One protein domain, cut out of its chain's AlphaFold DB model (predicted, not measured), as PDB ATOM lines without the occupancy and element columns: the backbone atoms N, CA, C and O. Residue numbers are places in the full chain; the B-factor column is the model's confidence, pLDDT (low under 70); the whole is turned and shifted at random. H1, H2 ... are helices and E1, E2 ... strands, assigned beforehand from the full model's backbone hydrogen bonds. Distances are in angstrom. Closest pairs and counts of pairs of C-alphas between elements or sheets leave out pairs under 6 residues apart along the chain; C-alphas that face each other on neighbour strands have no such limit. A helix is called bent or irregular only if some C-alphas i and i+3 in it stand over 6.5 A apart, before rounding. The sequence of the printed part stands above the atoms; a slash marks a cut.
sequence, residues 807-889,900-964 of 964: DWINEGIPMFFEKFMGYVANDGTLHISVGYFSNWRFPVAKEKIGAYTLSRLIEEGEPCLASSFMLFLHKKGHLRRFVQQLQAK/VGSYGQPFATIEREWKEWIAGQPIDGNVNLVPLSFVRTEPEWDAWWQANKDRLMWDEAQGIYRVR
ATOM      1  N   ASP A 807     180.496 197.360 133.270       87.44
ATOM      2  CA  ASP A 807     179.364 196.517 133.689       87.44
ATOM      3  C   ASP A 807     179.769 195.196 134.369       87.44
ATOM      4  O   ASP A 807     179.125 194.768 135.326       87.44
ATOM      5  N   TRP A 808     180.892 194.578 133.978       93.12
ATOM      6  CA  TRP A 808     181.391 193.359 134.633       93.12
ATOM      7  C   TRP A 808     181.725 193.548 136.126       93.12
ATOM      8  O   TRP A 808     181.726 192.578 136.882       93.12
ATOM      9  N   ILE A 809     181.992 194.787 136.550       93.94
ATOM     10  CA  ILE A 809     182.080 195.215 137.950       93.94
ATOM     11  C   ILE A 809     180.738 195.766 138.420       93.94
ATOM     12  O   ILE A 809     180.257 195.345 139.474       93.94
ATOM     13  N   ASN A 810     180.165 196.711 137.664       91.69
ATOM     14  CA  ASN A 810     179.000 197.476 138.099       91.69
ATOM     15  C   ASN A 810     177.795 196.573 138.380       91.69
ATOM     16  O   ASN A 810     177.245 196.662 139.473       91.69
ATOM     17  N   GLU A 811     177.485 195.648 137.472       90.62
ATOM     18  CA  GLU A 811     176.457 194.609 137.621       90.62
ATOM     19  C   GLU A 811     177.014 193.331 138.266       90.62
ATOM     20  O   GLU A 811     176.350 192.674 139.070       90.62
ATOM     21  N   GLY A 812     178.257 192.957 137.941       93.69
ATOM     22  CA  GLY A 812     178.836 191.683 138.380       93.69
ATOM     23  C   GLY A 812     178.943 191.529 139.901       93.69
ATOM     24  O   GLY A 812     178.711 190.431 140.416       93.69
ATOM     25  N   ILE A 813     179.258 192.608 140.634       93.81
ATOM     26  CA  ILE A 813     179.345 192.571 142.104       93.81
ATOM     27  C   ILE A 813     177.941 192.440 142.744       93.81
ATOM     28  O   ILE A 813     177.753 191.496 143.517       93.81
ATOM     29  N   PRO A 814     176.927 193.271 142.420       92.69
ATOM     30  CA  PRO A 814     175.535 193.031 142.821       92.69
ATOM     31  C   PRO A 814     175.014 191.623 142.493       92.69
ATOM     32  O   PRO A 814     174.452 190.954 143.364       92.69
ATOM     33  N   MET A 815     175.273 191.109 141.284       90.94
ATOM     34  CA  MET A 815     174.834 189.768 140.861       90.94
ATOM     35  C   MET A 815     175.517 188.606 141.598       90.94
ATOM     36  O   MET A 815     175.041 187.471 141.507       90.94
ATOM     37  N   PHE A 816     176.618 188.847 142.317       90.50
ATOM     38  CA  PHE A 816     177.176 187.892 143.282       90.50
ATOM     39  C   PHE A 816     176.383 187.911 144.599       90.50
ATOM     40  O   PHE A 816     176.028 186.852 145.121       90.50
ATOM     41  N   PHE A 817     176.046 189.100 145.104       88.75
ATOM     42  CA  PHE A 817     175.323 189.263 146.370       88.75
ATOM     43  C   PHE A 817     173.825 188.935 146.295       88.75
ATOM     44  O   PHE A 817     173.247 188.587 147.320       88.75
ATOM     45  N   GLU A 818     173.212 188.914 145.104       86.44
ATOM     46  CA  GLU A 818     171.875 188.328 144.880       86.44
ATOM     47  C   GLU A 818     171.709 186.905 145.447       86.44
ATOM     48  O   GLU A 818     170.589 186.480 145.745       86.44
ATOM     49  N   LYS A 819     172.797 186.121 145.492       84.50
ATOM     50  CA  LYS A 819     172.799 184.704 145.883       84.50
ATOM     51  C   LYS A 819     173.412 184.546 147.269       84.50
ATOM     52  O   LYS A 819     174.545 184.086 147.442       84.50
ATOM     53  N   PHE A 820     172.603 184.950 148.245       84.75
ATOM     54  CA  PHE A 820     172.867 184.851 149.672       84.75
ATOM     55  C   PHE A 820     171.879 183.911 150.379       84.75
ATOM     56  O   PHE A 820     170.801 183.596 149.877       84.75
ATOM     57  N   MET A 821     172.249 183.498 151.584       80.56
ATOM     58  CA  MET A 821     171.384 182.841 152.558       80.56
ATOM     59  C   MET A 821     171.824 183.288 153.960       80.56
ATOM     60  O   MET A 821     173.019 183.462 154.195       80.56
ATOM     61  N   GLY A 822     170.908 183.512 154.897       80.94
ATOM     62  CA  GLY A 822     171.273 184.007 156.229       80.94
ATOM     63  C   GLY A 822     170.097 184.075 157.191       80.94
ATOM     64  O   GLY A 822     168.990 183.727 156.801       80.94
ATOM     65  N   TYR A 823     170.343 184.569 158.404       78.88
ATOM     66  CA  TYR A 823     169.327 185.000 159.372       78.88
ATOM     67  C   TYR A 823     169.871 186.107 160.280       78.88
ATOM     68  O   TYR A 823     171.083 186.319 160.358       78.88
ATOM     69  N   VAL A 824     168.970 186.808 160.969       77.12
ATOM     70  CA  VAL A 824     169.318 187.746 162.042       77.12
ATOM     71  C   VAL A 824     169.080 187.050 163.380       77.12
ATOM     72  O   VAL A 824     167.977 186.569 163.636       77.12
ATOM     73  N   ALA A 825     170.116 186.981 164.212       74.25
ATOM     74  CA  ALA A 825     170.063 186.414 165.551       74.25
ATOM     75  C   ALA A 825     169.408 187.380 166.563       74.25
ATOM     76  O   ALA A 825     169.173 188.556 166.282       74.25
ATOM     77  N   ASN A 826     169.096 186.875 167.761       69.31
ATOM     78  CA  ASN A 826     168.333 187.602 168.789       69.31
ATOM     79  C   ASN A 826     169.041 188.855 169.350       69.31
ATOM     80  O   ASN A 826     168.397 189.687 169.984       69.31
ATOM     81  N   ASP A 827     170.348 188.986 169.134       71.44
ATOM     82  CA  ASP A 827     171.175 190.155 169.464       71.44
ATOM     83  C   ASP A 827     171.194 191.221 168.346       71.44
ATOM     84  O   ASP A 827     171.742 192.307 168.535       71.44
ATOM     85  N   GLY A 828     170.602 190.924 167.185       67.88
ATOM     86  CA  GLY A 828     170.648 191.746 165.974       67.88
ATOM     87  C   GLY A 828     171.787 191.399 165.006       67.88
ATOM     88  O   GLY A 828     171.922 192.067 163.978       67.88
ATOM     89  N   THR A 829     172.601 190.373 165.279       73.19
ATOM     90  CA  THR A 829     173.703 189.968 164.393       73.19
ATOM     91  C   THR A 829     173.178 189.237 163.158       73.19
ATOM     92  O   THR A 829     172.492 188.222 163.258       73.19
ATOM     93  N   LEU A 830     173.528 189.722 161.961       78.31
ATOM     94  CA  LEU A 830     173.260 189.017 160.705       78.31
ATOM     95  C   LEU A 830     174.337 187.953 160.447       78.31
ATOM     96  O   LEU A 830     175.481 188.279 160.120       78.31
ATOM     97  N   HIS A 831     173.937 186.686 160.479       77.06
ATOM     98  CA  HIS A 831     174.741 185.570 159.994       77.06
ATOM     99  C   HIS A 831     174.408 185.333 158.519       77.06
ATOM    100  O   HIS A 831     173.285 184.959 158.183       77.06
ATOM    101  N   ILE A 832     175.377 185.552 157.625       78.75
ATOM    102  CA  ILE A 832     175.188 185.493 156.169       78.75
ATOM    103  C   ILE A 832     176.239 184.604 155.488       78.75
ATOM    104  O   ILE A 832     177.441 184.691 155.741       78.75
ATOM    105  N   SER A 833     175.765 183.773 154.566       76.31
ATOM    106  CA  SER A 833     176.542 183.043 153.570       76.31
ATOM    107  C   SER A 833     176.222 183.605 152.180       76.31
ATOM    108  O   SER A 833     175.070 183.905 151.868       76.31
ATOM    109  N   VAL A 834     177.250 183.776 151.348       79.75
ATOM    110  CA  VAL A 834     177.155 184.334 149.988       79.75
ATOM    111  C   VAL A 834     177.983 183.499 149.031       79.75
ATOM    112  O   VAL A 834     179.046 183.006 149.400       79.75
ATOM    113  N   GLY A 835     177.525 183.370 147.792       77.19
ATOM    114  CA  GLY A 835     178.262 182.676 146.746       77.19
ATOM    115  C   GLY A 835     177.862 181.210 146.607       77.19
ATOM    116  O   GLY A 835     178.622 180.301 146.951       77.19
ATOM    117  N   TYR A 836     176.674 180.994 146.054       81.62
ATOM    118  CA  TYR A 836     176.284 179.747 145.400       81.62
ATOM    119  C   TYR A 836     175.894 180.027 143.950       81.62
ATOM    120  O   TYR A 836     175.531 181.146 143.580       81.62
ATOM    121  N   PHE A 837     175.982 179.002 143.111       82.50
ATOM    122  CA  PHE A 837     175.678 179.133 141.695       82.50
ATOM    123  C   PHE A 837     174.177 179.339 141.450       82.50
ATOM    124  O   PHE A 837     173.342 178.540 141.869       82.50
ATOM    125  N   SER A 838     173.837 180.411 140.725       83.44
ATOM    126  CA  SER A 838     172.473 180.670 140.256       83.44
ATOM    127  C   SER A 838     172.029 179.574 139.286       83.44
ATOM    128  O   SER A 838     172.682 179.353 138.264       83.44
ATOM    129  N   ASN A 839     170.902 178.922 139.579       76.44
ATOM    130  CA  ASN A 839     170.376 177.776 138.832       76.44
ATOM    131  C   ASN A 839     170.128 178.034 137.330       76.44
ATOM    132  O   ASN A 839     170.120 177.079 136.561       76.44
ATOM    133  N   TRP A 840     169.986 179.296 136.900       74.62
ATOM    134  CA  TRP A 840     169.861 179.671 135.484       74.62
ATOM    135  C   TRP A 840     171.084 180.412 134.915       74.62
ATOM    136  O   TRP A 840     171.487 180.111 133.793       74.62
ATOM    137  N   ARG A 841     171.735 181.323 135.667       86.31
ATOM    138  CA  ARG A 841     172.953 181.998 135.159       86.31
ATOM    139  C   ARG A 841     174.136 181.035 135.052       86.31
ATOM    140  O   ARG A 841     174.947 181.186 134.147       86.31
ATOM    141  N   PHE A 842     174.257 180.045 135.942       88.25
ATOM    142  CA  PHE A 842     175.412 179.144 135.933       88.25
ATOM    143  C   PHE A 842     175.449 178.179 134.735       88.25
ATOM    144  O   PHE A 842     176.512 178.094 134.121       88.25
ATOM    145  N   PRO A 843     174.352 177.506 134.325       88.44
ATOM    146  CA  PRO A 843     174.348 176.738 133.080       88.44
ATOM    147  C   PRO A 843     174.763 177.578 131.865       88.44
ATOM    148  O   PRO A 843     175.623 177.147 131.104       88.44
ATOM    149  N   VAL A 844     174.247 178.809 131.747       88.62
ATOM    150  CA  VAL A 844     174.613 179.749 130.670       88.62
ATOM    151  C   VAL A 844     176.090 180.159 130.757       88.62
ATOM    152  O   VAL A 844     176.790 180.161 129.747       88.62
ATOM    153  N   ALA A 845     176.603 180.447 131.957       89.69
ATOM    154  CA  ALA A 845     178.020 180.737 132.164       89.69
ATOM    155  C   ALA A 845     178.904 179.541 131.771       89.69
ATOM    156  O   ALA A 845     179.879 179.718 131.048       89.69
ATOM    157  N   LYS A 846     178.552 178.313 132.177       91.06
ATOM    158  CA  LYS A 846     179.304 177.089 131.849       91.06
ATOM    159  C   LYS A 846     179.183 176.670 130.375       91.06
ATOM    160  O   LYS A 846     180.106 176.050 129.852       91.06
ATOM    161  N   GLU A 847     178.110 177.036 129.682       89.81
ATOM    162  CA  GLU A 847     178.026 176.917 128.221       89.81
ATOM    163  C   GLU A 847     178.999 177.894 127.533       89.81
ATOM    164  O   GLU A 847     179.802 177.493 126.683       89.81
ATOM    165  N   LYS A 848     178.979 179.169 127.945       88.81
ATOM    166  CA  LYS A 848     179.778 180.242 127.331       88.81
ATOM    167  C   LYS A 848     181.274 180.168 127.654       88.81
ATOM    168  O   LYS A 848     182.080 180.423 126.762       88.81
ATOM    169  N   ILE A 849     181.663 179.796 128.879       88.31
ATOM    170  CA  ILE A 849     183.023 179.964 129.444       88.31
ATOM    171  C   ILE A 849     184.159 179.480 128.532       88.31
ATOM    172  O   ILE A 849     185.182 180.143 128.389       88.31
ATOM    173  N   GLY A 850     183.986 178.338 127.862       84.00
ATOM    174  CA  GLY A 850     185.020 177.768 126.997       84.00
ATOM    175  C   GLY A 850     185.195 178.494 125.657       84.00
ATOM    176  O   GLY A 850     186.018 178.071 124.857       84.00
ATOM    177  N   ALA A 851     184.373 179.499 125.350       81.50
ATOM    178  CA  ALA A 851     184.448 180.346 124.153       81.50
ATOM    179  C   ALA A 851     184.600 181.841 124.512       81.50
ATOM    180  O   ALA A 851     184.259 182.707 123.705       81.50
ATOM    181  N   TYR A 852     185.040 182.141 125.737       81.19
ATOM    182  CA  TYR A 852     184.974 183.480 126.308       81.19
ATOM    183  C   TYR A 852     186.228 183.787 127.129       81.19
ATOM    184  O   TYR A 852     186.573 183.028 128.032       81.19
ATOM    185  N   THR A 853     186.930 184.875 126.819       91.12
ATOM    186  CA  THR A 853     188.127 185.306 127.560       91.12
ATOM    187  C   THR A 853     187.766 186.241 128.706       91.12
ATOM    188  O   THR A 853     186.685 186.831 128.749       91.12
ATOM    189  N   LEU A 854     188.694 186.409 129.643       88.31
ATOM    190  CA  LEU A 854     188.582 187.388 130.712       88.31
ATOM    191  C   LEU A 854     188.663 188.816 130.149       88.31
ATOM    192  O   LEU A 854     187.932 189.676 130.620       88.31
ATOM    193  N   SER A 855     189.434 189.061 129.080       90.75
ATOM    194  CA  SER A 855     189.414 190.354 128.368       90.75
ATOM    195  C   SER A 855     188.028 190.656 127.803       90.75
ATOM    196  O   SER A 855     187.481 191.725 128.047       90.75
ATOM    197  N   ARG A 856     187.408 189.674 127.136       88.94
ATOM    198  CA  ARG A 856     186.053 189.804 126.591       88.94
ATOM    199  C   ARG A 856     184.998 190.000 127.685       88.94
ATOM    200  O   ARG A 856     183.971 190.627 127.447       88.94
ATOM    201  N   LEU A 857     185.226 189.486 128.897       90.62
ATOM    202  CA  LEU A 857     184.357 189.780 130.042       90.62
ATOM    203  C   LEU A 857     184.488 191.240 130.478       90.62
ATOM    204  O   LEU A 857     183.476 191.875 130.760       90.62
ATOM    205  N   ILE A 858     185.710 191.771 130.480       88.38
ATOM    206  CA  ILE A 858     185.984 193.168 130.819       88.38
ATOM    207  C   ILE A 858     185.392 194.136 129.779       88.38
ATOM    208  O   ILE A 858     184.898 195.196 130.156       88.38
ATOM    209  N   GLU A 859     185.387 193.747 128.500       84.25
ATOM    210  CA  GLU A 859     184.866 194.540 127.375       84.25
ATOM    211  C   GLU A 859     183.333 194.468 127.207       84.25
ATOM    212  O   GLU A 859     182.698 195.504 127.029       84.25
ATOM    213  N   GLU A 860     182.725 193.273 127.250       85.31
ATOM    214  CA  GLU A 860     181.292 193.067 126.935       85.31
ATOM    215  C   GLU A 860     180.375 192.935 128.168       85.31
ATOM    216  O   GLU A 860     179.156 192.903 128.015       85.31
ATOM    217  N   GLY A 861     180.918 192.805 129.385       86.50
ATOM    218  CA  GLY A 861     180.119 192.835 130.621       86.50
ATOM    219  C   GLY A 861     179.151 191.663 130.854       86.50
ATOM    220  O   GLY A 861     178.284 191.774 131.716       86.50
ATOM    221  N   GLU A 862     179.260 190.555 130.106       93.12
ATOM    222  CA  GLU A 862     178.219 189.511 130.032       93.12
ATOM    223  C   GLU A 862     177.732 189.026 131.422       93.12
ATOM    224  O   GLU A 862     178.512 188.425 132.168       93.12
ATOM    225  N   PRO A 863     176.445 189.239 131.782       88.81
ATOM    226  CA  PRO A 863     175.966 189.094 133.162       88.81
ATOM    227  C   PRO A 863     176.163 187.720 133.816       88.81
ATOM    228  O   PRO A 863     176.430 187.625 135.018       88.81
ATOM    229  N   CYS A 864     176.021 186.631 133.056       91.94
ATOM    230  CA  CYS A 864     176.160 185.279 133.594       91.94
ATOM    231  C   CYS A 864     177.623 184.974 133.934       91.94
ATOM    232  O   CYS A 864     177.920 184.439 135.007       91.94
ATOM    233  N   LEU A 865     178.541 185.359 133.050       93.75
ATOM    234  CA  LEU A 865     179.976 185.215 133.235       93.75
ATOM    235  C   LEU A 865     180.522 186.189 134.285       93.75
ATOM    236  O   LEU A 865     181.315 185.741 135.110       93.75
ATOM    237  N   ALA A 866     180.048 187.439 134.343       94.44
ATOM    238  CA  ALA A 866     180.415 188.421 135.371       94.44
ATOM    239  C   ALA A 866     180.086 187.905 136.780       94.44
ATOM    240  O   ALA A 866     180.968 187.804 137.636       94.44
ATOM    241  N   SER A 867     178.844 187.450 136.982       92.25
ATOM    242  CA  SER A 867     178.407 186.777 138.214       92.25
ATOM    243  C   SER A 867     179.279 185.545 138.525       92.25
ATOM    244  O   SER A 867     179.741 185.375 139.656       92.25
ATOM    245  N   SER A 868     179.605 184.720 137.518       92.62
ATOM    246  CA  SER A 868     180.498 183.558 137.690       92.62
ATOM    247  C   SER A 868     181.948 183.922 138.041       92.62
ATOM    248  O   SER A 868     182.630 183.146 138.714       92.62
ATOM    249  N   PHE A 869     182.428 185.089 137.609       95.31
ATOM    250  CA  PHE A 869     183.791 185.541 137.857       95.31
ATOM    251  C   PHE A 869     183.938 186.123 139.262       95.31
ATOM    252  O   PHE A 869     184.897 185.800 139.959       95.31
ATOM    253  N   MET A 870     182.943 186.863 139.755       94.62
ATOM    254  CA  MET A 870     182.902 187.271 141.166       94.62
ATOM    255  C   MET A 870     182.782 186.052 142.099       94.62
ATOM    256  O   MET A 870     183.510 185.967 143.089       94.62
ATOM    257  N   LEU A 871     181.979 185.041 141.730       91.69
ATOM    258  CA  LEU A 871     181.953 183.730 142.406       91.69
ATOM    259  C   LEU A 871     183.337 183.044 142.424       91.69
ATOM    260  O   LEU A 871     183.690 182.402 143.415       91.69
ATOM    261  N   PHE A 872     184.145 183.202 141.373       93.44
ATOM    262  CA  PHE A 872     185.507 182.664 141.286       93.44
ATOM    263  C   PHE A 872     186.531 183.455 142.117       93.44
ATOM    264  O   PHE A 872     187.317 182.862 142.859       93.44
ATOM    265  N   LEU A 873     186.500 184.790 142.071       93.12
ATOM    266  CA  LEU A 873     187.330 185.628 142.944       93.12
ATOM    267  C   LEU A 873     187.016 185.366 144.420       93.12
ATOM    268  O   LEU A 873     187.918 185.392 145.259       93.12
ATOM    269  N   HIS A 874     185.762 185.050 144.739       90.62
ATOM    270  CA  HIS A 874     185.339 184.588 146.059       90.62
ATOM    271  C   HIS A 874     185.855 183.174 146.376       90.62
ATOM    272  O   HIS A 874     186.475 182.983 147.420       90.62
ATOM    273  N   LYS A 875     185.748 182.206 145.446       89.00
ATOM    274  CA  LYS A 875     186.362 180.860 145.569       89.00
ATOM    275  C   LYS A 875     187.855 180.912 145.894       89.00
ATOM    276  O   LYS A 875     188.376 179.982 146.515       89.00
ATOM    277  N   LYS A 876     188.557 181.944 145.437       90.44
ATOM    278  CA  LYS A 876     190.002 182.121 145.621       90.44
ATOM    279  C   LYS A 876     190.358 183.057 146.790       90.44
ATOM    280  O   LYS A 876     191.532 183.216 147.092       90.44
ATOM    281  N   GLY A 877     189.370 183.652 147.465       89.06
ATOM    282  CA  GLY A 877     189.572 184.572 148.594       89.06
ATOM    283  C   GLY A 877     189.995 185.998 148.207       89.06
ATOM    284  O   GLY A 877     190.279 186.813 149.082       89.06
ATOM    285  N   HIS A 878     190.018 186.329 146.914       92.50
ATOM    286  CA  HIS A 878     190.482 187.625 146.411       92.50
ATOM    287  C   HIS A 878     189.372 188.679 146.291       92.50
ATOM    288  O   HIS A 878     189.689 189.866 146.349       92.50
ATOM    289  N   LEU A 879     188.090 188.290 146.181       92.25
ATOM    290  CA  LEU A 879     186.979 189.229 145.926       92.25
ATOM    291  C   LEU A 879     186.938 190.394 146.928       92.25
ATOM    292  O   LEU A 879     186.861 191.546 146.515       92.25
ATOM    293  N   ARG A 880     187.057 190.123 148.237       90.88
ATOM    294  CA  ARG A 880     187.059 191.175 149.272       90.88
ATOM    295  C   ARG A 880     188.162 192.212 149.030       90.88
ATOM    296  O   ARG A 880     187.897 193.408 149.063       90.88
ATOM    297  N   ARG A 881     189.385 191.748 148.748       92.31
ATOM    298  CA  ARG A 881     190.550 192.602 148.469       92.31
ATOM    299  C   ARG A 881     190.376 193.383 147.168       92.31
ATOM    300  O   ARG A 881     190.718 194.557 147.129       92.31
ATOM    301  N   PHE A 882     189.838 192.742 146.133       95.12
ATOM    302  CA  PHE A 882     189.549 193.355 144.839       95.12
ATOM    303  C   PHE A 882     188.562 194.525 144.978       95.12
ATOM    304  O   PHE A 882     188.893 195.648 144.604       95.12
ATOM    305  N   VAL A 883     187.406 194.299 145.614       94.25
ATOM    306  CA  VAL A 883     186.378 195.334 145.841       94.25
ATOM    307  C   VAL A 883     186.915 196.492 146.689       94.25
ATOM    308  O   VAL A 883     186.774 197.649 146.299       94.25
ATOM    309  N   GLN A 884     187.610 196.198 147.792       93.12
ATOM    310  CA  GLN A 884     188.226 197.232 148.634       93.12
ATOM    311  C   GLN A 884     189.291 198.051 147.885       93.12
ATOM    312  O   GLN A 884     189.409 199.252 148.116       93.12
ATOM    313  N   GLN A 885     190.064 197.437 146.982       93.12
ATOM    314  CA  GLN A 885     191.076 198.143 146.187       93.12
ATOM    315  C   GLN A 885     190.473 198.985 145.055       93.12
ATOM    316  O   GLN A 885     191.024 200.048 144.773       93.12
ATOM    317  N   LEU A 886     189.347 198.573 144.458       93.06
ATOM    318  CA  LEU A 886     188.557 199.437 143.570       93.06
ATOM    319  C   LEU A 886     188.049 200.663 144.341       93.06
ATOM    320  O   LEU A 886     188.362 201.791 143.972       93.06
ATOM    321  N   GLN A 887     187.353 200.456 145.465       89.94
ATOM    322  CA  GLN A 887     186.779 201.542 146.268       89.94
ATOM    323  C   GLN A 887     187.848 202.525 146.777       89.94
ATOM    324  O   GLN A 887     187.687 203.735 146.662       89.94
ATOM    325  N   ALA A 888     188.978 202.018 147.285       90.06
ATOM    326  CA  ALA A 888     190.088 202.842 147.773       90.06
ATOM    327  C   ALA A 888     190.825 203.617 146.663       90.06
ATOM    328  O   ALA A 888     191.649 204.483 146.965       90.06
ATOM    329  N   LYS A 889     190.553 203.310 145.389       88.62
ATOM    330  CA  LYS A 889     191.069 204.035 144.224       88.62
ATOM    331  C   LYS A 889     190.018 204.888 143.512       88.62
ATOM    332  O   LYS A 889     190.399 205.856 142.855       88.62
ATOM    333  N   VAL A 900     194.866 191.837 138.794       92.75
ATOM    334  CA  VAL A 900     196.185 191.181 138.830       92.75
ATOM    335  C   VAL A 900     196.879 191.393 140.183       92.75
ATOM    336  O   VAL A 900     197.441 190.449 140.738       92.75
ATOM    337  N   GLY A 901     196.800 192.595 140.766       89.88
ATOM    338  CA  GLY A 901     197.410 192.921 142.062       89.88
ATOM    339  C   GLY A 901     196.720 192.289 143.280       89.88
ATOM    340  O   GLY A 901     197.395 191.933 144.253       89.88
ATOM    341  N   SER A 902     195.394 192.119 143.237       90.00
ATOM    342  CA  SER A 902     194.599 191.493 144.306       90.00
ATOM    343  C   SER A 902     194.698 189.964 144.297       90.00
ATOM    344  O   SER A 902     194.805 189.371 145.379       90.00
ATOM    345  N   TYR A 903     194.737 189.352 143.107       92.12
ATOM    346  CA  TYR A 903     194.918 187.911 142.898       92.12
ATOM    347  C   TYR A 903     196.387 187.472 143.036       92.12
ATOM    348  O   TYR A 903     196.680 186.407 143.569       92.12
ATOM    349  N   GLY A 904     197.337 188.299 142.588       89.69
ATOM    350  CA  GLY A 904     198.772 187.990 142.623       89.69
ATOM    351  C   GLY A 904     199.251 187.046 141.511       89.69
ATOM    352  O   GLY A 904     200.326 186.465 141.635       89.69
ATOM    353  N   GLN A 905     198.476 186.882 140.433       93.06
ATOM    354  CA  GLN A 905     198.834 186.071 139.262       93.06
ATOM    355  C   GLN A 905     198.634 186.855 137.955       93.06
ATOM    356  O   GLN A 905     197.784 187.744 137.906       93.06
ATOM    357  N   PRO A 906     199.366 186.530 136.871       90.44
ATOM    358  CA  PRO A 906     199.122 187.114 135.555       90.44
ATOM    359  C   PRO A 906     197.706 186.827 135.042       90.44
ATOM    360  O   PRO A 906     197.154 185.755 135.281       90.44
ATOM    361  N   PHE A 907     197.164 187.752 134.253       87.31
ATOM    362  CA  PHE A 907     195.802 187.714 133.707       87.31
ATOM    363  C   PHE A 907     195.417 186.364 133.059       87.31
ATOM    364  O   PHE A 907     194.370 185.805 133.367       87.31
ATOM    365  N   ALA A 908     196.307 185.779 132.248       87.44
ATOM    366  CA  ALA A 908     196.088 184.474 131.613       87.44
ATOM    367  C   ALA A 908     196.034 183.289 132.606       87.44
ATOM    368  O   ALA A 908     195.361 182.295 132.343       87.44
ATOM    369  N   THR A 909     196.710 183.384 133.756       93.62
ATOM    370  CA  THR A 909     196.610 182.391 134.840       93.62
ATOM    371  C   THR A 909     195.259 182.503 135.547       93.62
ATOM    372  O   THR A 909     194.613 181.483 135.777       93.62
ATOM    373  N   ILE A 910     194.807 183.733 135.828       94.75
ATOM    374  CA  ILE A 910     193.487 184.016 136.421       94.75
ATOM    375  C   ILE A 910     192.376 183.478 135.508       94.75
ATOM    376  O   ILE A 910     191.495 182.754 135.969       94.75
ATOM    377  N   GLU A 911     192.448 183.775 134.208       95.00
ATOM    378  CA  GLU A 911     191.488 183.286 133.215       95.00
ATOM    379  C   GLU A 911     191.481 181.756 133.122       95.00
ATOM    380  O   GLU A 911     190.409 181.152 133.153       95.00
ATOM    381  N   ARG A 912     192.657 181.114 133.034       95.50
ATOM    382  CA  ARG A 912     192.750 179.650 132.960       95.50
ATOM    383  C   ARG A 912     192.117 179.000 134.190       95.50
ATOM    384  O   ARG A 912     191.267 178.132 134.037       95.50
ATOM    385  N   GLU A 913     192.478 179.453 135.389       95.69
ATOM    386  CA  GLU A 913     191.945 178.901 136.638       95.69
ATOM    387  C   GLU A 913     190.428 179.136 136.786       95.69
ATOM    388  O   GLU A 913     189.741 178.296 137.371       95.69
ATOM    389  N   TRP A 914     189.889 180.231 136.236       95.25
ATOM    390  CA  TRP A 914     188.445 180.488 136.158       95.25
ATOM    391  C   TRP A 914     187.753 179.532 135.181       95.25
ATOM    392  O   TRP A 914     186.795 178.856 135.568       95.25
ATOM    393  N   LYS A 915     188.272 179.418 133.949       94.75
ATOM    394  CA  LYS A 915     187.783 178.491 132.914       94.75
ATOM    395  C   LYS A 915     187.773 177.045 133.427       94.75
ATOM    396  O   LYS A 915     186.745 176.377 133.336       94.75
ATOM    397  N   GLU A 916     188.877 176.591 134.021       94.62
ATOM    398  CA  GLU A 916     189.031 175.265 134.638       94.62
ATOM    399  C   GLU A 916     188.028 175.044 135.781       94.62
ATOM    400  O   GLU A 916     187.345 174.017 135.815       94.62
ATOM    401  N   TRP A 917     187.893 176.008 136.700       92.38
ATOM    402  CA  TRP A 917     186.994 175.872 137.848       92.38
ATOM    403  C   TRP A 917     185.526 175.764 137.430       92.38
ATOM    404  O   TRP A 917     184.849 174.822 137.850       92.38
ATOM    405  N   ILE A 918     185.047 176.678 136.578       91.31
ATOM    406  CA  ILE A 918     183.670 176.677 136.058       91.31
ATOM    407  C   ILE A 918     183.398 175.393 135.269       91.31
ATOM    408  O   ILE A 918     182.387 174.734 135.515       91.31
ATOM    409  N   ALA A 919     184.307 174.988 134.373       88.62
ATOM    410  CA  ALA A 919     184.166 173.748 133.612       88.62
ATOM    411  C   ALA A 919     184.073 172.510 134.523       88.62
ATOM    412  O   ALA A 919     183.294 171.601 134.228       88.62
ATOM    413  N   GLY A 920     184.795 172.499 135.648       87.44
ATOM    414  CA  GLY A 920     184.797 171.408 136.624       87.44
ATOM    415  C   GLY A 920     183.547 171.277 137.508       87.44
ATOM    416  O   GLY A 920     183.342 170.202 138.066       87.44
ATOM    417  N   GLN A 921     182.692 172.302 137.651       85.56
ATOM    418  CA  GLN A 921     181.498 172.182 138.514       85.56
ATOM    419  C   GLN A 921     180.371 171.401 137.807       85.56
ATOM    420  O   GLN A 921     180.156 171.604 136.607       85.56
ATOM    421  N   PRO A 922     179.613 170.530 138.496       81.12
ATOM    422  CA  PRO A 922     178.533 169.770 137.868       81.12
ATOM    423  C   PRO A 922     177.310 170.645 137.519       81.12
ATOM    424  O   PRO A 922     177.120 171.734 138.060       81.12
ATOM    425  N   ILE A 923     176.478 170.159 136.589       76.25
ATOM    426  CA  ILE A 923     175.119 170.673 136.331       76.25
ATOM    427  C   ILE A 923     174.145 169.515 136.582       76.25
ATOM    428  O   ILE A 923     173.611 168.898 135.667       76.25
ATOM    429  N   ASP A 924     173.986 169.180 137.854       64.75
ATOM    430  CA  ASP A 924     173.289 168.002 138.377       64.75
ATOM    431  C   ASP A 924     171.942 168.361 139.042       64.75
ATOM    432  O   ASP A 924     171.496 167.695 139.969       64.75
ATOM    433  N   GLY A 925     171.302 169.451 138.590       60.53
ATOM    434  CA  GLY A 925     170.032 169.953 139.146       60.53
ATOM    435  C   GLY A 925     170.151 170.522 140.567       60.53
ATOM    436  O   GLY A 925     169.183 170.528 141.319       60.53
ATOM    437  N   ASN A 926     171.355 170.949 140.952       62.44
ATOM    438  CA  ASN A 926     171.797 170.991 142.341       62.44
ATOM    439  C   ASN A 926     172.550 172.293 142.651       62.44
ATOM    440  O   ASN A 926     173.503 172.645 141.956       62.44
ATOM    441  N   VAL A 927     172.161 173.006 143.716       65.38
ATOM    442  CA  VAL A 927     172.763 174.308 144.067       65.38
ATOM    443  C   VAL A 927     174.183 174.133 144.595       65.38
ATOM    444  O   VAL A 927     174.414 173.742 145.742       65.38
ATOM    445  N   ASN A 928     175.160 174.352 143.719       72.31
ATOM    446  CA  ASN A 928     176.578 174.207 144.021       72.31
ATOM    447  C   ASN A 928     177.074 175.416 144.837       72.31
ATOM    448  O   ASN A 928     176.996 176.565 144.401       72.31
ATOM    449  N   LEU A 929     177.544 175.132 146.055       71.19
ATOM    450  CA  LEU A 929     178.106 176.093 147.005       71.19
ATOM    451  C   LEU A 929     179.603 176.248 146.752       71.19
ATOM    452  O   LEU A 929     180.293 175.268 146.474       71.19
ATOM    453  N   VAL A 930     180.120 177.468 146.872       71.25
ATOM    454  CA  VAL A 930     181.540 177.745 146.637       71.25
ATOM    455  C   VAL A 930     182.353 177.476 147.921       71.25
ATOM    456  O   VAL A 930     182.017 178.021 148.974       71.25
ATOM    457  N   PRO A 931     183.444 176.676 147.887       57.19
ATOM    458  CA  PRO A 931     184.314 176.462 149.054       57.19
ATOM    459  C   PRO A 931     185.110 177.717 149.470       57.19
ATOM    460  O   PRO A 931     186.282 177.857 149.116       57.19
ATOM    461  N   LEU A 932     184.412 178.633 150.147       59.56
ATOM    462  CA  LEU A 932     184.828 179.785 150.977       59.56
ATOM    463  C   LEU A 932     183.597 180.621 151.439       59.56
ATOM    464  O   LEU A 932     183.741 181.581 152.186       59.56
ATOM    465  N   SER A 933     182.379 180.258 151.012       60.31
ATOM    466  CA  SER A 933     181.096 180.968 151.194       60.31
ATOM    467  C   SER A 933     180.511 181.060 152.600       60.31
ATOM    468  O   SER A 933     179.298 181.187 152.749       60.31
ATOM    469  N   PHE A 934     181.330 180.997 153.641       58.16
ATOM    470  CA  PHE A 934     180.848 180.693 154.980       58.16
ATOM    471  C   PHE A 934     181.501 181.573 156.046       58.16
ATOM    472  O   PHE A 934     182.620 181.329 156.486       58.16
ATOM    473  N   VAL A 935     180.752 182.595 156.486       53.50
ATOM    474  CA  VAL A 935     180.945 183.211 157.804       53.50
ATOM    475  C   VAL A 935     180.373 182.237 158.824       53.50
ATOM    476  O   VAL A 935     179.160 182.149 159.001       53.50
ATOM    477  N   ARG A 936     181.256 181.459 159.433       56.78
ATOM    478  CA  ARG A 936     180.957 180.456 160.452       56.78
ATOM    479  C   ARG A 936     182.081 180.605 161.481       56.78
ATOM    480  O   ARG A 936     183.252 180.561 161.121       56.78
ATOM    481  N   THR A 937     181.775 181.010 162.705       48.72
ATOM    482  CA  THR A 937     181.023 180.208 163.673       48.72
ATOM    483  C   THR A 937     179.614 180.726 164.021       48.72
ATOM    484  O   THR A 937     179.362 181.927 164.038       48.72
ATOM    485  N   GLU A 938     178.702 179.807 164.348       52.38
ATOM    486  CA  GLU A 938     177.505 180.032 165.188       52.38
ATOM    487  C   GLU A 938     177.594 179.177 166.466       52.38
ATOM    488  O   GLU A 938     177.456 179.740 167.551       52.38
ATOM    489  N   PRO A 939     177.806 177.835 166.357       48.91
ATOM    490  CA  PRO A 939     179.171 177.262 166.292       48.91
ATOM    491  C   PRO A 939     179.869 177.014 164.931       48.91
ATOM    492  O   PRO A 939     181.031 177.370 164.846       48.91
ATOM    493  N   GLU A 940     179.262 176.491 163.853       60.34
ATOM    494  CA  GLU A 940     179.885 176.378 162.493       60.34
ATOM    495  C   GLU A 940     178.902 176.007 161.341       60.34
ATOM    496  O   GLU A 940     178.968 176.542 160.250       60.34
ATOM    497  N   TRP A 941     177.902 175.162 161.560       54.59
ATOM    498  CA  TRP A 941     176.518 175.611 161.437       54.59
ATOM    499  C   TRP A 941     176.326 176.425 162.660       54.59
ATOM    500  O   TRP A 941     176.304 177.622 162.403       54.59
ATOM    501  N   ASP A 942     176.309 175.853 163.895       54.09
ATOM    502  CA  ASP A 942     176.536 174.443 164.426       54.09
ATOM    503  C   ASP A 942     177.668 173.514 163.834       54.09
ATOM    504  O   ASP A 942     178.815 173.746 164.189       54.09
ATOM    505  N   ALA A 943     177.484 172.627 162.821       59.28
ATOM    506  CA  ALA A 943     178.569 172.274 161.838       59.28
ATOM    507  C   ALA A 943     178.189 172.286 160.316       59.28
ATOM    508  O   ALA A 943     177.461 171.440 159.812       59.28
ATOM    509  N   TRP A 944     178.700 173.238 159.531       50.84
ATOM    510  CA  TRP A 944     178.472 173.565 158.107       50.84
ATOM    511  C   TRP A 944     177.026 173.872 157.623       50.84
ATOM    512  O   TRP A 944     176.870 174.754 156.772       50.84
ATOM    513  N   TRP A 945     175.955 173.239 158.144       53.00
ATOM    514  CA  TRP A 945     174.562 173.780 158.097       53.00
ATOM    515  C   TRP A 945     173.466 173.217 159.051       53.00
ATOM    516  O   TRP A 945     172.486 173.920 159.236       53.00
ATOM    517  N   GLN A 946     173.447 172.031 159.670       60.69
ATOM    518  CA  GLN A 946     174.376 170.905 159.722       60.69
ATOM    519  C   GLN A 946     174.543 170.160 158.389       60.69
ATOM    520  O   GLN A 946     173.579 169.632 157.834       60.69
ATOM    521  N   ALA A 947     175.770 170.131 157.867       63.59
ATOM    522  CA  ALA A 947     176.190 169.439 156.643       63.59
ATOM    523  C   ALA A 947     175.312 169.612 155.373       63.59
ATOM    524  O   ALA A 947     175.274 168.755 154.496       63.59
ATOM    525  N   ASN A 948     174.632 170.752 155.246       57.00
ATOM    526  CA  ASN A 948     173.791 171.155 154.107       57.00
ATOM    527  C   ASN A 948     172.596 170.234 153.794       57.00
ATOM    528  O   ASN A 948     172.262 170.058 152.622       57.00
ATOM    529  N   LYS A 949     171.936 169.720 154.853       51.12
ATOM    530  CA  LYS A 949     170.667 168.955 154.866       51.12
ATOM    531  C   LYS A 949     169.735 169.363 153.716       51.12
ATOM    532  O   LYS A 949     169.064 170.393 153.711       51.12
ATOM    533  N   ASP A 950     169.856 168.563 152.674       56.16
ATOM    534  CA  ASP A 950     169.165 168.614 151.403       56.16
ATOM    535  C   ASP A 950     169.118 169.980 150.674       56.16
ATOM    536  O   ASP A 950     168.259 170.213 149.829       56.16
ATOM    537  N   ARG A 951     170.162 170.801 150.853       61.34
ATOM    538  CA  ARG A 951     170.465 172.103 150.199       61.34
ATOM    539  C   ARG A 951     169.397 173.204 150.349       61.34
ATOM    540  O   ARG A 951     169.485 174.224 149.679       61.34
ATOM    541  N   LEU A 952     168.604 173.087 151.414       60.47
ATOM    542  CA  LEU A 952     168.145 174.205 152.250       60.47
ATOM    543  C   LEU A 952     166.884 174.964 151.809       60.47
ATOM    544  O   LEU A 952     166.574 175.099 150.632       60.47
ATOM    545  N   MET A 953     166.194 175.503 152.819       57.25
ATOM    546  CA  MET A 953     165.214 176.596 152.793       57.25
ATOM    547  C   MET A 953     164.797 176.903 154.242       57.25
ATOM    548  O   MET A 953     164.681 175.973 155.038       57.25
ATOM    549  N   TRP A 954     164.515 178.164 154.576       65.31
ATOM    550  CA  TRP A 954     163.394 178.507 155.456       65.31
ATOM    551  C   TRP A 954     162.975 179.961 155.236       65.31
ATOM    552  O   TRP A 954     163.681 180.883 155.617       65.31
ATOM    553  N   ASP A 955     161.833 180.173 154.597       63.69
ATOM    554  CA  ASP A 955     161.354 181.512 154.277       63.69
ATOM    555  C   ASP A 955     159.828 181.506 154.275       63.69
ATOM    556  O   ASP A 955     159.196 181.065 153.314       63.69
ATOM    557  N   GLU A 956     159.251 181.998 155.367       57.25
ATOM    558  CA  GLU A 956     157.858 182.424 155.413       57.25
ATOM    559  C   GLU A 956     157.845 183.947 155.587       57.25
ATOM    560  O   GLU A 956     158.392 184.488 156.549       57.25
ATOM    561  N   ALA A 957     157.305 184.649 154.584       50.53
ATOM    562  CA  ALA A 957     157.360 186.111 154.443       50.53
ATOM    563  C   ALA A 957     158.775 186.743 154.551       50.53
ATOM    564  O   ALA A 957     158.901 187.939 154.830       50.53
ATOM    565  N   GLN A 958     159.816 185.961 154.239       62.69
ATOM    566  CA  GLN A 958     161.247 186.309 154.198       62.69
ATOM    567  C   GLN A 958     161.969 186.480 155.537       62.69
ATOM    568  O   GLN A 958     163.014 187.124 155.606       62.69
ATOM    569  N   GLY A 959     161.511 185.748 156.559       61.72
ATOM    570  CA  GLY A 959     162.348 185.314 157.688       61.72
ATOM    571  C   GLY A 959     163.382 184.238 157.298       61.72
ATOM    572  O   GLY A 959     163.329 183.141 157.840       61.72
ATOM    573  N   ILE A 960     164.245 184.579 156.329       68.50
ATOM    574  CA  ILE A 960     165.416 183.877 155.734       68.50
ATOM    575  C   ILE A 960     166.039 182.733 156.582       68.50
ATOM    576  O   ILE A 960     166.197 182.864 157.793       68.50
ATOM    577  N   TYR A 961     166.389 181.554 156.035       65.88
ATOM    578  CA  TYR A 961     167.331 181.205 154.945       65.88
ATOM    579  C   TYR A 961     166.740 180.752 153.565       65.88
ATOM    580  O   TYR A 961     165.546 180.541 153.376       65.88
ATOM    581  N   ARG A 962     167.612 180.522 152.562       67.25
ATOM    582  CA  ARG A 962     167.331 180.079 151.164       67.25
ATOM    583  C   ARG A 962     168.497 179.201 150.629       67.25
ATOM    584  O   ARG A 962     169.511 179.122 151.309       67.25
ATOM    585  N   VAL A 963     168.489 178.596 149.430       58.41
ATOM    586  CA  VAL A 963     167.501 177.637 148.875       58.41
ATOM    587  C   VAL A 963     168.217 176.610 147.951       58.41
ATOM    588  O   VAL A 963     169.275 176.958 147.414       58.41
ATOM    589  N   ARG A 964     167.640 175.413 147.714       51.34
ATOM    590  CA  ARG A 964     167.970 174.522 146.568       51.34
ATOM    591  C   ARG A 964     167.074 174.856 145.370       51.34
ATOM    592  O   ARG A 964     165.842 174.766 145.541       51.34
TER     593      ARG A 964
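This is residues 807 to 889 and 900 to 964 of the 964 residues of an uncharacterized protein of Verrucomicrobia bacterium (UniProt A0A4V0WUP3). A lobe of short, crossed helices is built round H5, with H1, H2, H3 and H8 packed on it; at the other end lies a two-stranded hairpin, E1 and E2, and a long tail, residues 921 to 964, leaves the helices and winds beside it. H6 and H7 make a further corner of the helical lobe. The printed part has 148 residues, with eight named helices and two named strands in the order H1 H2 E1 E2 H3 H4 H5 H6 H7 H8; the sheet is E1 - E2, antiparallel, and the class is mostly helix. The whole is compact, with a radius of gyration of the C-alphas of 16.0 A and spans of 45 by 38 by 26 A.

H1, residues 807 to 810, begins at C-alpha 807 (179.364, 196.517, 133.689), and H2 is residues 812 to 817. Strands E1, residues 820 to 824, and E2, residues 830 to 834, measure 13.2 A and 12.3 A. H3, residues 841 to 851, measures 16.0 A and is irregular, with C-alphas 847 and 850 7.2 A apart. H4 is residues 854 to 860. H5, residues 863 to 875, measures 18.2 A. H6, residues 879 to 887, measures 12.3 A, and H7 is residues 900 to 903. H8, residues 907 to 920, measures 19.9 A and ends at C-alpha 920 (184.797, 171.408, 136.624).

H5 is the hub, touching five helices. It touches H2 at a steep tilt of 63 degrees, the same way, the closest C-alphas being those of Gly 812 and Ala 866, 4.7 A apart. With residues 863 to 868 alone it touches H3, about perpendicular at 89 degrees, closest at C-alphas 841 and 864, 4.8 A. It touches H8 at 82 degrees, about perpendicular, closest at C-alphas 872 and 914, 6.3 A. It only just touches H1, with 3 pairs of C-alphas within 8 A, closest at C-alphas 808 and 866, 5.1 A. H5 and H6 touch only at the corner, and only just, with 3 pairs, closest at C-alphas 873 and 879, 4.7 A. H1 touches H4, closest at C-alphas 808 and 858, 6.0 A. H6 touches H7, closest at C-alphas 882 and 902, 5.4 A. In the hairpin of E1 and E2, N 821 and O 833 are 2.9 A apart, within hydrogen-bond range. Every O i to N i+4 pair is within range in H2, H4, H5, H6 and H8, and 5 of 7 are in H3; H1 and H7 are too short for such a pair.

The two C-alphas farthest apart, those of Asp 827 and Ala 851, are 48.2 A apart. Residues 890 to 899 are not printed; C-alphas 889 and 900 are 14.8 A apart across the cut. Of the links printed whole, E2 to H3 is short and the others are tight. The mean pLDDT of the printed part is 79.9; residues 826, 828, 924 to 927 and 931 to 964 are under 70.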